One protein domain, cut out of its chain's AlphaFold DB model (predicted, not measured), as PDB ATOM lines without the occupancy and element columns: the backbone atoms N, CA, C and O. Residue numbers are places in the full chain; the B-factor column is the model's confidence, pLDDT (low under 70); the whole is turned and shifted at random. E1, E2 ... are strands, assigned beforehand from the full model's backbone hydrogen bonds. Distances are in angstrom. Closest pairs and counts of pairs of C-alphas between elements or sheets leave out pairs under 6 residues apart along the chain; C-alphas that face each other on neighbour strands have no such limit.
ATOM      1  N   VAL A   2     198.375 168.841  65.063       55.47
ATOM      2  CA  VAL A   2     198.274 168.483  66.506       55.47
ATOM      3  C   VAL A   2     196.859 167.990  66.870       55.47
ATOM      4  O   VAL A   2     196.533 167.768  68.028       55.47
ATOM      5  N   ARG A   3     195.977 167.831  65.872       55.50
ATOM      6  CA  ARG A   3     194.557 167.501  66.087       55.50
ATOM      7  C   ARG A   3     194.280 166.001  66.230       55.50
ATOM      8  O   ARG A   3     193.171 165.638  66.594       55.50
ATOM      9  N   VAL A   4     195.265 165.143  65.963       55.62
ATOM     10  CA  VAL A   4     195.073 163.679  65.917       55.62
ATOM     11  C   VAL A   4     195.518 162.981  67.213       55.62
ATOM     12  O   VAL A   4     195.195 161.821  67.425       55.62
ATOM     13  N   SER A   5     196.199 163.687  68.123       53.78
ATOM     14  CA  SER A   5     196.803 163.081  69.324       53.78
ATOM     15  C   SER A   5     195.848 162.886  70.508       53.78
ATOM     16  O   SER A   5     196.221 162.231  71.475       53.78
ATOM     17  N   PHE A   6     194.626 163.431  70.464       52.41
ATOM     18  CA  PHE A   6     193.689 163.356  71.597       52.41
ATOM     19  C   PHE A   6     192.716 162.168  71.541       52.41
ATOM     20  O   PHE A   6     192.086 161.861  72.547       52.41
ATOM     21  N   PHE A   7     192.602 161.470  70.405       52.38
ATOM     22  CA  PHE A   7     191.631 160.376  70.253       52.38
ATOM     23  C   PHE A   7     192.156 158.991  70.662       52.38
ATOM     24  O   PHE A   7     191.361 158.076  70.850       52.38
ATOM     25  N   THR A   8     193.464 158.814  70.861       55.50
ATOM     26  CA  THR A   8     194.057 157.506  71.202       55.50
ATOM     27  C   THR A   8     194.106 157.206  72.703       55.50
ATOM     28  O   THR A   8     194.416 156.083  73.082       55.50
ATOM     29  N   ALA A   9     193.789 158.170  73.573       54.66
ATOM     30  CA  ALA A   9     193.850 157.974  75.026       54.66
ATOM     31  C   ALA A   9     192.585 157.327  75.629       54.66
ATOM     32  O   ALA A   9     192.623 156.867  76.766       54.66
ATOM     33  N   LEU A  10     191.469 157.266  74.891       55.25
ATOM     34  CA  LEU A  10     190.179 156.831  75.448       55.25
ATOM     35  C   LEU A  10     189.947 155.306  75.397       55.25
ATOM     36  O   LEU A  10     189.030 154.804  76.039       55.25
ATOM     37  N   THR A  11     190.768 154.532  74.682       57.97
ATOM     38  CA  THR A  11     190.516 153.091  74.466       57.97
ATOM     39  C   THR A  11     191.084 152.162  75.547       57.97
ATOM     40  O   THR A  11     190.875 150.956  75.475       57.97
ATOM     41  N   MET A  12     191.762 152.688  76.573       56.28
ATOM     42  CA  MET A  12     192.385 151.906  77.659       56.28
ATOM     43  C   MET A  12     191.615 152.016  78.987       56.28
ATOM     44  O   MET A  12     192.214 152.211  80.037       56.28
ATOM     45  N   ALA A  13     190.280 151.941  78.967       58.78
ATOM     46  CA  ALA A  13     189.460 152.084  80.183       58.78
ATOM     47  C   ALA A  13     188.627 150.840  80.560       58.78
ATOM     48  O   ALA A  13     187.897 150.873  81.545       58.78
ATOM     49  N   ALA A  14     188.724 149.733  79.816       57.94
ATOM     50  CA  ALA A  14     187.861 148.558  80.010       57.94
ATOM     51  C   ALA A  14     188.512 147.380  80.768       57.94
ATOM     52  O   ALA A  14     188.034 146.250  80.676       57.94
ATOM     53  N   SER A  15     189.603 147.587  81.509       56.19
ATOM     54  CA  SER A  15     190.260 146.490  82.230       56.19
ATOM     55  C   SER A  15     189.706 146.297  83.650       56.19
ATOM     56  O   SER A  15     190.032 147.056  84.557       56.19
ATOM     57  N   VAL A  16     188.973 145.187  83.821       58.22
ATOM     58  CA  VAL A  16     188.841 144.375  85.052       58.22
ATOM     59  C   VAL A  16     187.819 144.837  86.106       58.22
ATOM     60  O   VAL A  16     188.143 145.365  87.162       58.22
ATOM     61  N   LEU A  17     186.562 144.435  85.896       59.28
ATOM     62  CA  LEU A  17     185.711 143.938  86.987       59.28
ATOM     63  C   LEU A  17     185.761 142.400  86.952       59.28
ATOM     64  O   LEU A  17     184.827 141.748  86.493       59.28
ATOM     65  N   ALA A  18     186.883 141.803  87.366       65.19
ATOM     66  CA  ALA A  18     187.003 140.346  87.478       65.19
ATOM     67  C   ALA A  18     186.295 139.869  88.754       65.19
ATOM     68  O   ALA A  18     186.924 139.554  89.763       65.19
ATOM     69  N   ILE A  19     184.964 139.867  88.722       77.50
ATOM     70  CA  ILE A  19     184.140 139.277  89.775       77.50
ATOM     71  C   ILE A  19     184.263 137.761  89.651       77.50
ATOM     72  O   ILE A  19     183.950 137.190  88.604       77.50
ATOM     73  N   VAL A  20     184.701 137.089  90.716       87.31
ATOM     74  CA  VAL A  20     184.656 135.626  90.753       87.31
ATOM     75  C   VAL A  20     183.201 135.167  90.674       87.31
ATOM     76  O   VAL A  20     182.395 135.412  91.572       87.31
ATOM     77  N   VAL A  21     182.870 134.448  89.608       89.88
ATOM     78  CA  VAL A  21     181.585 133.760  89.478       89.88
ATOM     79  C   VAL A  21     181.748 132.333  90.000       89.88
ATOM     80  O   VAL A  21     182.747 131.687  89.675       89.88
ATOM     81  N   PRO A  22     180.804 131.819  90.807       93.12
ATOM     82  CA  PRO A  22     180.862 130.441  91.262       93.12
ATOM     83  C   PRO A  22     180.839 129.454  90.093       93.12
ATOM     84  O   PRO A  22     179.986 129.542  89.202       93.12
ATOM     85  N   ASN A  23     181.743 128.482  90.130       92.06
ATOM     86  CA  ASN A  23     181.693 127.321  89.264       92.06
ATOM     87  C   ASN A  23     180.428 126.497  89.597       92.06
ATOM     88  O   ASN A  23     180.054 126.338  90.764       92.06
ATOM     89  N   LYS A  24     179.757 126.009  88.548       89.62
ATOM     90  CA  LYS A  24     178.566 125.155  88.625       89.62
ATOM     91  C   LYS A  24     178.886 123.689  88.927       89.62
ATOM     92  O   LYS A  24     177.965 122.915  89.193       89.62
ATOM     93  N   ASP A  25     180.153 123.300  88.916       90.06
ATOM     94  CA  ASP A  25     180.575 121.969  89.326       90.06
ATOM     95  C   ASP A  25     180.116 121.672  90.754       90.06
ATOM     96  O   ASP A  25     180.178 122.507  91.662       90.06
ATOM     97  N   GLY A  26     179.583 120.467  90.941       89.56
ATOM     98  CA  GLY A  26     179.023 120.077  92.228       89.56
ATOM     99  C   GLY A  26     177.772 120.864  92.628       89.56
ATOM    100  O   GLY A  26     177.406 120.798  93.790       89.56
ATOM    101  N   ALA A  27     177.061 121.544  91.714       93.06
ATOM    102  CA  ALA A  27     175.831 122.292  92.034       93.06
ATOM    103  C   ALA A  27     174.823 121.501  92.895       93.06
ATOM    104  O   ALA A  27     174.189 122.070  93.777       93.06
ATOM    105  N   LYS A  28     174.735 120.177  92.700       93.81
ATOM    106  CA  LYS A  28     173.917 119.255  93.515       93.81
ATOM    107  C   LYS A  28     174.271 119.234  95.011       93.81
ATOM    108  O   LYS A  28     173.487 118.744  95.816       93.81
ATOM    109  N   ASN A  29     175.464 119.698  95.373       93.94
ATOM    110  CA  ASN A  29     175.965 119.734  96.738       93.94
ATOM    111  C   ASN A  29     175.877 121.127  97.380       93.94
ATOM    112  O   ASN A  29     176.182 121.264  98.559       93.94
ATOM    113  N   VAL A  30     175.482 122.162  96.639       95.19
ATOM    114  CA  VAL A  30     175.342 123.513  97.195       95.19
ATOM    115  C   VAL A  30     174.163 123.544  98.165       95.19
ATOM    116  O   VAL A  30     173.052 123.164  97.803       95.19
ATOM    117  N   GLY A  31     174.394 124.012  99.389       94.12
ATOM    118  CA  GLY A  31     173.374 124.130 100.427       94.12
ATOM    119  C   GLY A  31     173.064 122.833 101.169       94.12
ATOM    120  O   GLY A  31     172.164 122.827 102.006       94.12
ATOM    121  N   ASN A  32     173.776 121.736 100.885       93.81
ATOM    122  CA  ASN A  32     173.573 120.475 101.598       93.81
ATOM    123  C   ASN A  32     174.399 120.371 102.892       93.81
ATOM    124  O   ASN A  32     174.194 119.421 103.649       93.81
ATOM    125  N   GLY A  33     175.325 121.309 103.137       93.94
ATOM    126  CA  GLY A  33     176.127 121.381 104.361       93.94
ATOM    127  C   GLY A  33     177.098 120.214 104.571       93.94
ATOM    128  O   GLY A  33     177.523 119.980 105.699       93.94
ATOM    129  N   LYS A  34     177.427 119.450 103.521       95.88
ATOM    130  CA  LYS A  34     178.291 118.258 103.616       95.88
ATOM    131  C   LYS A  34     179.771 118.530 103.334       95.88
ATOM    132  O   LYS A  34     180.546 117.582 103.261       95.88
ATOM    133  N   GLY A  35     180.165 119.786 103.125       96.19
ATOM    134  CA  GLY A  35     181.556 120.158 102.861       96.19
ATOM    135  C   GLY A  35     182.107 119.560 101.568       96.19
ATOM    136  O   GLY A  35     183.271 119.193 101.527       96.19
ATOM    137  N   LEU A  36     181.275 119.392 100.534       96.31
ATOM    138  CA  LEU A  36     181.654 118.715  99.283       96.31
ATOM    139  C   LEU A  36     182.047 119.683  98.160       96.31
ATOM    140  O   LEU A  36     182.474 119.243  97.093       96.31
ATOM    141  N   GLN A  37     181.885 120.989  98.370       97.12
ATOM    142  CA  GLN A  37     182.232 122.002  97.382       97.12
ATOM    143  C   GLN A  37     183.720 122.353  97.457       97.12
ATOM    144  O   GLN A  37     184.254 122.680  98.520       97.12
ATOM    145  N   PHE A  38     184.393 122.311  96.310       95.88
ATOM    146  CA  PHE A  38     185.802 122.686  96.179       95.88
ATOM    147  C   PHE A  38     185.970 124.189  95.936       95.88
ATOM    148  O   PHE A  38     185.003 124.898  95.660       95.88
ATOM    149  N   ILE A  39     187.214 124.676  96.014       95.25
ATOM    150  CA  ILE A  39     187.593 126.053  95.656       95.25
ATOM    151  C   ILE A  39     186.952 126.450  94.320       95.25
ATOM    152  O   ILE A  39     186.957 125.668  93.375       95.25
ATOM    153  N   THR A  40     186.430 127.674  94.240       94.69
ATOM    154  CA  THR A  40     185.618 128.234  93.141       94.69
ATOM    155  C   THR A  40     184.190 127.706  93.016       94.69
ATOM    156  O   THR A  40     183.387 128.364  92.363       94.69
ATOM    157  N   GLY A  41     183.824 126.598  93.666       96.19
ATOM    158  CA  GLY A  41     182.446 126.102  93.688       96.19
ATOM    159  C   GLY A  41     181.488 127.054  94.408       96.19
ATOM    160  O   GLY A  41     181.895 127.829  95.275       96.19
ATOM    161  N   GLY A  42     180.202 127.007  94.056       96.12
ATOM    162  CA  GLY A  42     179.165 127.756  94.776       96.12
ATOM    163  C   GLY A  42     178.965 127.277  96.212       96.12
ATOM    164  O   GLY A  42     179.177 126.102  96.503       96.12
ATOM    165  N   CYS A  43     178.541 128.182  97.094       97.00
ATOM    166  CA  CYS A  43     178.198 127.881  98.485       97.00
ATOM    167  C   CYS A  43     177.118 128.830  99.019       97.00
ATOM    168  O   CYS A  43     177.019 129.984  98.592       97.00
ATOM    169  N   LEU A  44     176.309 128.340  99.961       96.69
ATOM    170  CA  LEU A  44     175.365 129.141 100.737       96.69
ATOM    171  C   LEU A  44     175.944 129.524 102.095       96.69
ATOM    172  O   LEU A  44     175.589 130.577 102.613       96.69
ATOM    173  N   ASN A  45     176.812 128.691 102.672       96.94
ATOM    174  CA  ASN A  45     177.561 128.989 103.891       96.94
ATOM    175  C   ASN A  45     178.861 128.163 103.963       96.94
ATOM    176  O   ASN A  45     179.151 127.352 103.081       96.94
ATOM    177  N   ASN A  46     179.660 128.364 105.017       97.50
ATOM    178  CA  ASN A  46     180.944 127.675 105.197       97.50
ATOM    179  C   ASN A  46     180.836 126.141 105.206       97.50
ATOM    180  O   ASN A  46     181.789 125.487 104.791       97.50
ATOM    181  N   ALA A  47     179.705 125.572 105.632       97.31
ATOM    182  CA  ALA A  47     179.515 124.126 105.706       97.31
ATOM    183  C   ALA A  47     179.400 123.462 104.326       97.31
ATOM    184  O   ALA A  47     179.527 122.248 104.227       97.31
ATOM    185  N   ASP A  48     179.182 124.219 103.249       96.88
ATOM    186  CA  ASP A  48     179.177 123.648 101.900       96.88
ATOM    187  C   ASP A  48     180.593 123.365 101.384       96.88
ATOM    188  O   ASP A  48     180.778 122.463 100.567       96.88
ATOM    189  N   CYS A  49     181.597 124.102 101.865       97.62
ATOM    190  CA  CYS A  49     182.956 124.082 101.332       97.62
ATOM    191  C   CYS A  49     183.865 123.092 102.067       97.62
ATOM    192  O   CYS A  49     183.958 123.135 103.292       97.62
ATOM    193  N   VAL A  50     184.653 122.311 101.321       96.94
ATOM    194  CA  VAL A  50     185.729 121.453 101.866       96.94
ATOM    195  C   VAL A  50     186.705 122.270 102.723       96.94
ATOM    196  O   VAL A  50     187.210 121.805 103.737       96.94
ATOM    197  N   THR A  51     186.960 123.519 102.330       96.31
ATOM    198  CA  THR A  51     187.875 124.438 103.024       96.31
ATOM    199  C   THR A  51     187.252 125.169 104.211       96.31
ATOM    200  O   THR A  51     187.902 126.042 104.783       96.31
ATOM    201  N   ALA A  52     185.989 124.883 104.541       97.50
ATOM    202  CA  ALA A  52     185.207 125.590 105.555       97.50
ATOM    203  C   ALA A  52     185.163 127.124 105.372       97.50
ATOM    204  O   ALA A  52     184.899 127.863 106.319       97.50
ATOM    205  N   CYS A  53     185.411 127.625 104.158       98.19
ATOM    206  CA  CYS A  53     185.394 129.048 103.840       98.19
ATOM    207  C   CYS A  53     184.546 129.303 102.595       98.19
ATOM    208  O   CYS A  53     184.988 129.112 101.459       98.19
ATOM    209  N   CYS A  54     183.328 129.783 102.831       97.88
ATOM    210  CA  CYS A  54     182.471 130.365 101.813       97.88
ATOM    211  C   CYS A  54     182.697 131.876 101.802       97.88
ATOM    212  O   CYS A  54     182.362 132.563 102.771       97.88
ATOM    213  N   ALA A  55     183.311 132.388 100.738       97.56
ATOM    214  CA  ALA A  55     183.600 133.804 100.592       97.56
ATOM    215  C   ALA A  55     182.554 134.492  99.718       97.56
ATOM    216  O   ALA A  55     182.127 133.940  98.708       97.56
ATOM    217  N   GLY A  56     182.147 135.709 100.075       95.88
ATOM    218  CA  GLY A  56     181.278 136.499  99.204       95.88
ATOM    219  C   GLY A  56     182.054 136.950  97.970       95.88
ATOM    220  O   GLY A  56     183.242 137.234  98.072       95.88
ATOM    221  N   ASN A  57     181.413 137.023  96.806       93.50
ATOM    222  CA  ASN A  57     182.058 137.458  95.562       93.50
ATOM    223  C   ASN A  57     181.849 138.944  95.219       93.50
ATOM    224  O   ASN A  57     182.099 139.349  94.090       93.50
ATOM    225  N   GLY A  58     181.301 139.743  96.137       89.62
ATOM    226  CA  GLY A  58     180.955 141.146  95.875       89.62
ATOM    227  C   GLY A  58     179.696 141.356  95.018       89.62
ATOM    228  O   GLY A  58     179.221 142.480  94.920       89.62
ATOM    229  N   ALA A  59     179.101 140.291  94.468       90.06
ATOM    230  CA  ALA A  59     177.857 140.313  93.687       90.06
ATOM    231  C   ALA A  59     176.692 139.584  94.392       90.06
ATOM    232  O   ALA A  59     175.702 139.203  93.769       90.06
ATOM    233  N   GLY A  60     176.808 139.370  95.707       90.62
ATOM    234  CA  GLY A  60     175.772 138.722  96.517       90.62
ATOM    235  C   GLY A  60     175.713 137.199  96.384       90.62
ATOM    236  O   GLY A  60     174.705 136.602  96.755       90.62
ATOM    237  N   GLN A  61     176.768 136.563  95.870       93.81
ATOM    238  CA  GLN A  61     176.886 135.107  95.786       93.81
ATOM    239  C   GLN A  61     178.078 134.609  96.609       93.81
ATOM    240  O   GLN A  61     179.066 135.323  96.793       93.81
ATOM    241  N   GLY A  62     177.981 133.368  97.081       95.62
ATOM    242  CA  GLY A  62     179.046 132.683  97.801       95.62
ATOM    243  C   GLY A  62     179.897 131.834  96.867       95.62
ATOM    244  O   GLY A  62     179.378 131.133  95.995       95.62
ATOM    245  N   VAL A  63     181.208 131.876  97.078       96.62
ATOM    246  CA  VAL A  63     182.195 131.041  96.402       96.62
ATOM    247  C   VAL A  63     183.142 130.410  97.418       96.62
ATOM    248  O   VAL A  63     183.729 131.099  98.254       96.62
ATOM    249  N   CYS A  64     183.339 129.099  97.337       97.62
ATOM    250  CA  CYS A  64     184.313 128.418  98.174       97.62
ATOM    251  C   CYS A  64     185.723 128.929  97.869       97.62
ATOM    252  O   CYS A  64     186.132 129.052  96.710       97.62
ATOM    253  N   SER A  65     186.471 129.255  98.917       97.19
ATOM    254  CA  SER A  65     187.798 129.857  98.811       97.19
ATOM    255  C   SER A  65     188.749 129.272  99.848       97.19
ATOM    256  O   SER A  65     188.329 128.701 100.851       97.19
ATOM    257  N   ALA A  66     190.051 129.416  99.612       96.50
ATOM    258  CA  ALA A  66     191.043 129.201 100.651       96.50
ATOM    259  C   ALA A  66     190.973 130.393 101.609       96.50
ATOM    260  O   ALA A  66     190.734 131.518 101.156       96.50
ATOM    261  N   ALA A  67     191.214 130.165 102.902       95.00
ATOM    262  CA  ALA A  67     191.142 131.220 103.914       95.00
ATOM    263  C   ALA A  67     192.064 132.408 103.577       95.00
ATOM    264  O   ALA A  67     191.631 133.554 103.597       95.00
ATOM    265  N   ILE A  68     193.297 132.130 103.137       95.44
ATOM    266  CA  ILE A  68     194.277 133.158 102.742       95.44
ATOM    267  C   ILE A  68     193.871 133.958 101.492       95.44
ATOM    268  O   ILE A  68     194.341 135.072 101.279       95.44
ATOM    269  N   ALA A  69     193.005 133.389 100.653       95.38
ATOM    270  CA  ALA A  69     192.545 133.996  99.409       95.38
ATOM    271  C   ALA A  69     191.141 134.594  99.539       95.38
ATOM    272  O   ALA A  69     190.602 135.098  98.558       95.38
ATOM    273  N   ALA A  70     190.536 134.553 100.729       95.88
ATOM    274  CA  ALA A  70     189.144 134.936 100.933       95.88
ATOM    275  C   ALA A  70     188.865 136.427 100.687       95.88
ATOM    276  O   ALA A  70     187.710 136.789 100.493       95.88
ATOM    277  N   ASN A  71     189.897 137.274 100.651       95.25
ATOM    278  CA  ASN A  71     189.808 138.708 100.346       95.25
ATOM    279  C   ASN A  71     190.451 139.083  98.997       95.25
ATOM    280  O   ASN A  71     190.598 140.259  98.682       95.25
ATOM    281  N   GLN A  72     190.867 138.092  98.205       91.81
ATOM    282  CA  GLN A  72     191.518 138.300  96.911       91.81
ATOM    283  C   GLN A  72     190.510 138.134  95.766       91.81
ATOM    284  O   GLN A  72     189.490 137.464  95.921       91.81
ATOM    285  N   GLY A  73     190.786 138.723  94.598       86.94
ATOM    286  CA  GLY A  73     189.958 138.531  93.397       86.94
ATOM    287  C   GLY A  73     188.504 138.991  93.560       86.94
ATOM    288  O   GLY A  73     187.584 138.290  93.143       86.94
ATOM    289  N   GLY A  74     188.294 140.122  94.244       89.50
ATOM    290  CA  GLY A  74     186.963 140.692  94.487       89.50
ATOM    291  C   GLY A  74     186.140 139.973  95.560       89.50
ATOM    292  O   GLY A  74     184.956 140.263  95.718       89.50
ATOM    293  N   LYS A  75     186.740 139.032  96.299       93.75
ATOM    294  CA  LYS A  75     186.061 138.347  97.398       93.75
ATOM    295  C   LYS A  75     186.007 139.202  98.668       93.75
ATOM    296  O   LYS A  75     186.881 140.030  98.912       93.75
ATOM    297  N   THR A  76     185.003 138.966  99.507       95.25
ATOM    298  CA  THR A  76     184.689 139.803 100.679       95.25
ATOM    299  C   THR A  76     184.985 139.133 102.028       95.25
ATOM    300  O   THR A  76     184.436 139.548 103.043       95.25
ATOM    301  N   GLY A  77     185.829 138.098 102.061       95.81
ATOM    302  CA  GLY A  77     186.143 137.306 103.258       95.81
ATOM    303  C   GLY A  77     185.245 136.075 103.432       95.81
ATOM    304  O   GLY A  77     184.174 135.994 102.829       95.81
ATOM    305  N   CYS A  78     185.699 135.105 104.239       97.69
ATOM    306  CA  CYS A  78     184.931 133.905 104.600       97.69
ATOM    307  C   CYS A  78     183.729 134.256 105.496       97.69
ATOM    308  O   CYS A  78     183.733 135.281 106.171       97.69
ATOM    309  N   GLY A  79     182.747 133.355 105.582       96.31
ATOM    310  CA  GLY A  79     181.557 133.550 106.416       96.31
ATOM    311  C   GLY A  79     180.384 134.175 105.667       96.31
ATOM    312  O   GLY A  79     179.451 134.677 106.289       96.31
ATOM    313  N   PHE A  80     180.405 134.139 104.332       96.69
ATOM    314  CA  PHE A  80     179.229 134.468 103.540       96.69
ATOM    315  C   PHE A  80     178.075 133.532 103.906       96.69
ATOM    316  O   PHE A  80     178.248 132.315 103.946       96.69
ATOM    317  N   VAL A  81     176.897 134.112 104.136       96.19
ATOM    318  CA  VAL A  81     175.644 133.381 104.323       96.19
ATOM    319  C   VAL A  81     174.641 133.902 103.304       96.19
ATOM    320  O   VAL A  81     174.277 135.082 103.322       96.19
ATOM    321  N   ALA A  82     174.202 133.032 102.396       91.81
ATOM    322  CA  ALA A  82     173.199 133.375 101.402       91.81
ATOM    323  C   ALA A  82     171.888 133.753 102.100       91.81
ATOM    324  O   ALA A  82     171.336 132.982 102.885       91.81
ATOM    325  N   LYS A  83     171.360 134.939 101.790       83.06
ATOM    326  CA  LYS A  83     170.005 135.311 102.203       83.06
ATOM    327  C   LYS A  83     169.029 134.635 101.246       83.06
ATOM    328  O   LYS A  83     169.094 134.894 100.044       83.06
ATOM    329  N   SER A  84     168.138 133.783 101.756       62.94
ATOM    330  CA  SER A  84     167.040 133.246 100.948       62.94
ATOM    331  C   SER A  84     166.260 134.408 100.341       62.94
ATOM    332  O   SER A  84     165.688 135.221 101.070       62.94
ATOM    333  N   LYS A  85     166.252 134.507  99.008       56.22
ATOM    334  CA  LYS A  85     165.269 135.339  98.315       56.22
ATOM    335  C   LYS A  85     163.920 134.650  98.512       56.22
ATOM    336  O   LYS A  85     163.720 133.554  97.996       56.22
ATOM    337  N   LYS A  86     163.093 135.243  99.370       41.91
ATOM    338  CA  LYS A  86     161.693 134.869  99.580       41.91
ATOM    339  C   LYS A  86     160.870 135.235  98.351       41.91
ATOM    340  O   LYS A  86     161.252 136.225  97.687       41.91
TER     341      LYS A  86
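Overview. This is residues 2 to 86 of the 86 residues of an uncharacterized protein of Magnaporthiopsis poae (strain ATCC 64411 / 73-15) (UniProt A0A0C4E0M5). With little regular structure, the model is a compact head of loops wound round a small strand hairpin, E1 and E2, and a long tail, residues 2 to 16, sticks out of it and makes the length. The printed part has 85 residues, of which 6 are in named elements: E1 then E2, antiparallel, with no named helix, class all strand. The whole is only just loose, close to extended, with a radius of gyration of the C-alphas of 17.7 A and spans of 65 by 32 by 20 A.

Arrangement. E1, residues 54 to 56, and E2, residues 62 to 64, form a hairpin with a tight link, their directions at 137 degrees. N 55 and O 63 are within hydrogen-bond range at 2.8 A. Residues 42 to 43 pair antiparallel with residues 62 to 63 of E2.

Along the chain. E1 begins at C-alpha 54 (182.471, 130.365, 101.813) and E2 ends at C-alpha 64 (184.313, 128.418, 98.174). Each strand measures 6.8 A from first to last C-alpha.

Size, cuts and confidence. The C-alphas farthest apart, of Val 2 and Lys 34, are 65.6 A apart. The printed part has no cut. The pLDDT is under 70 in residues 2 to 18 and 84 to 86.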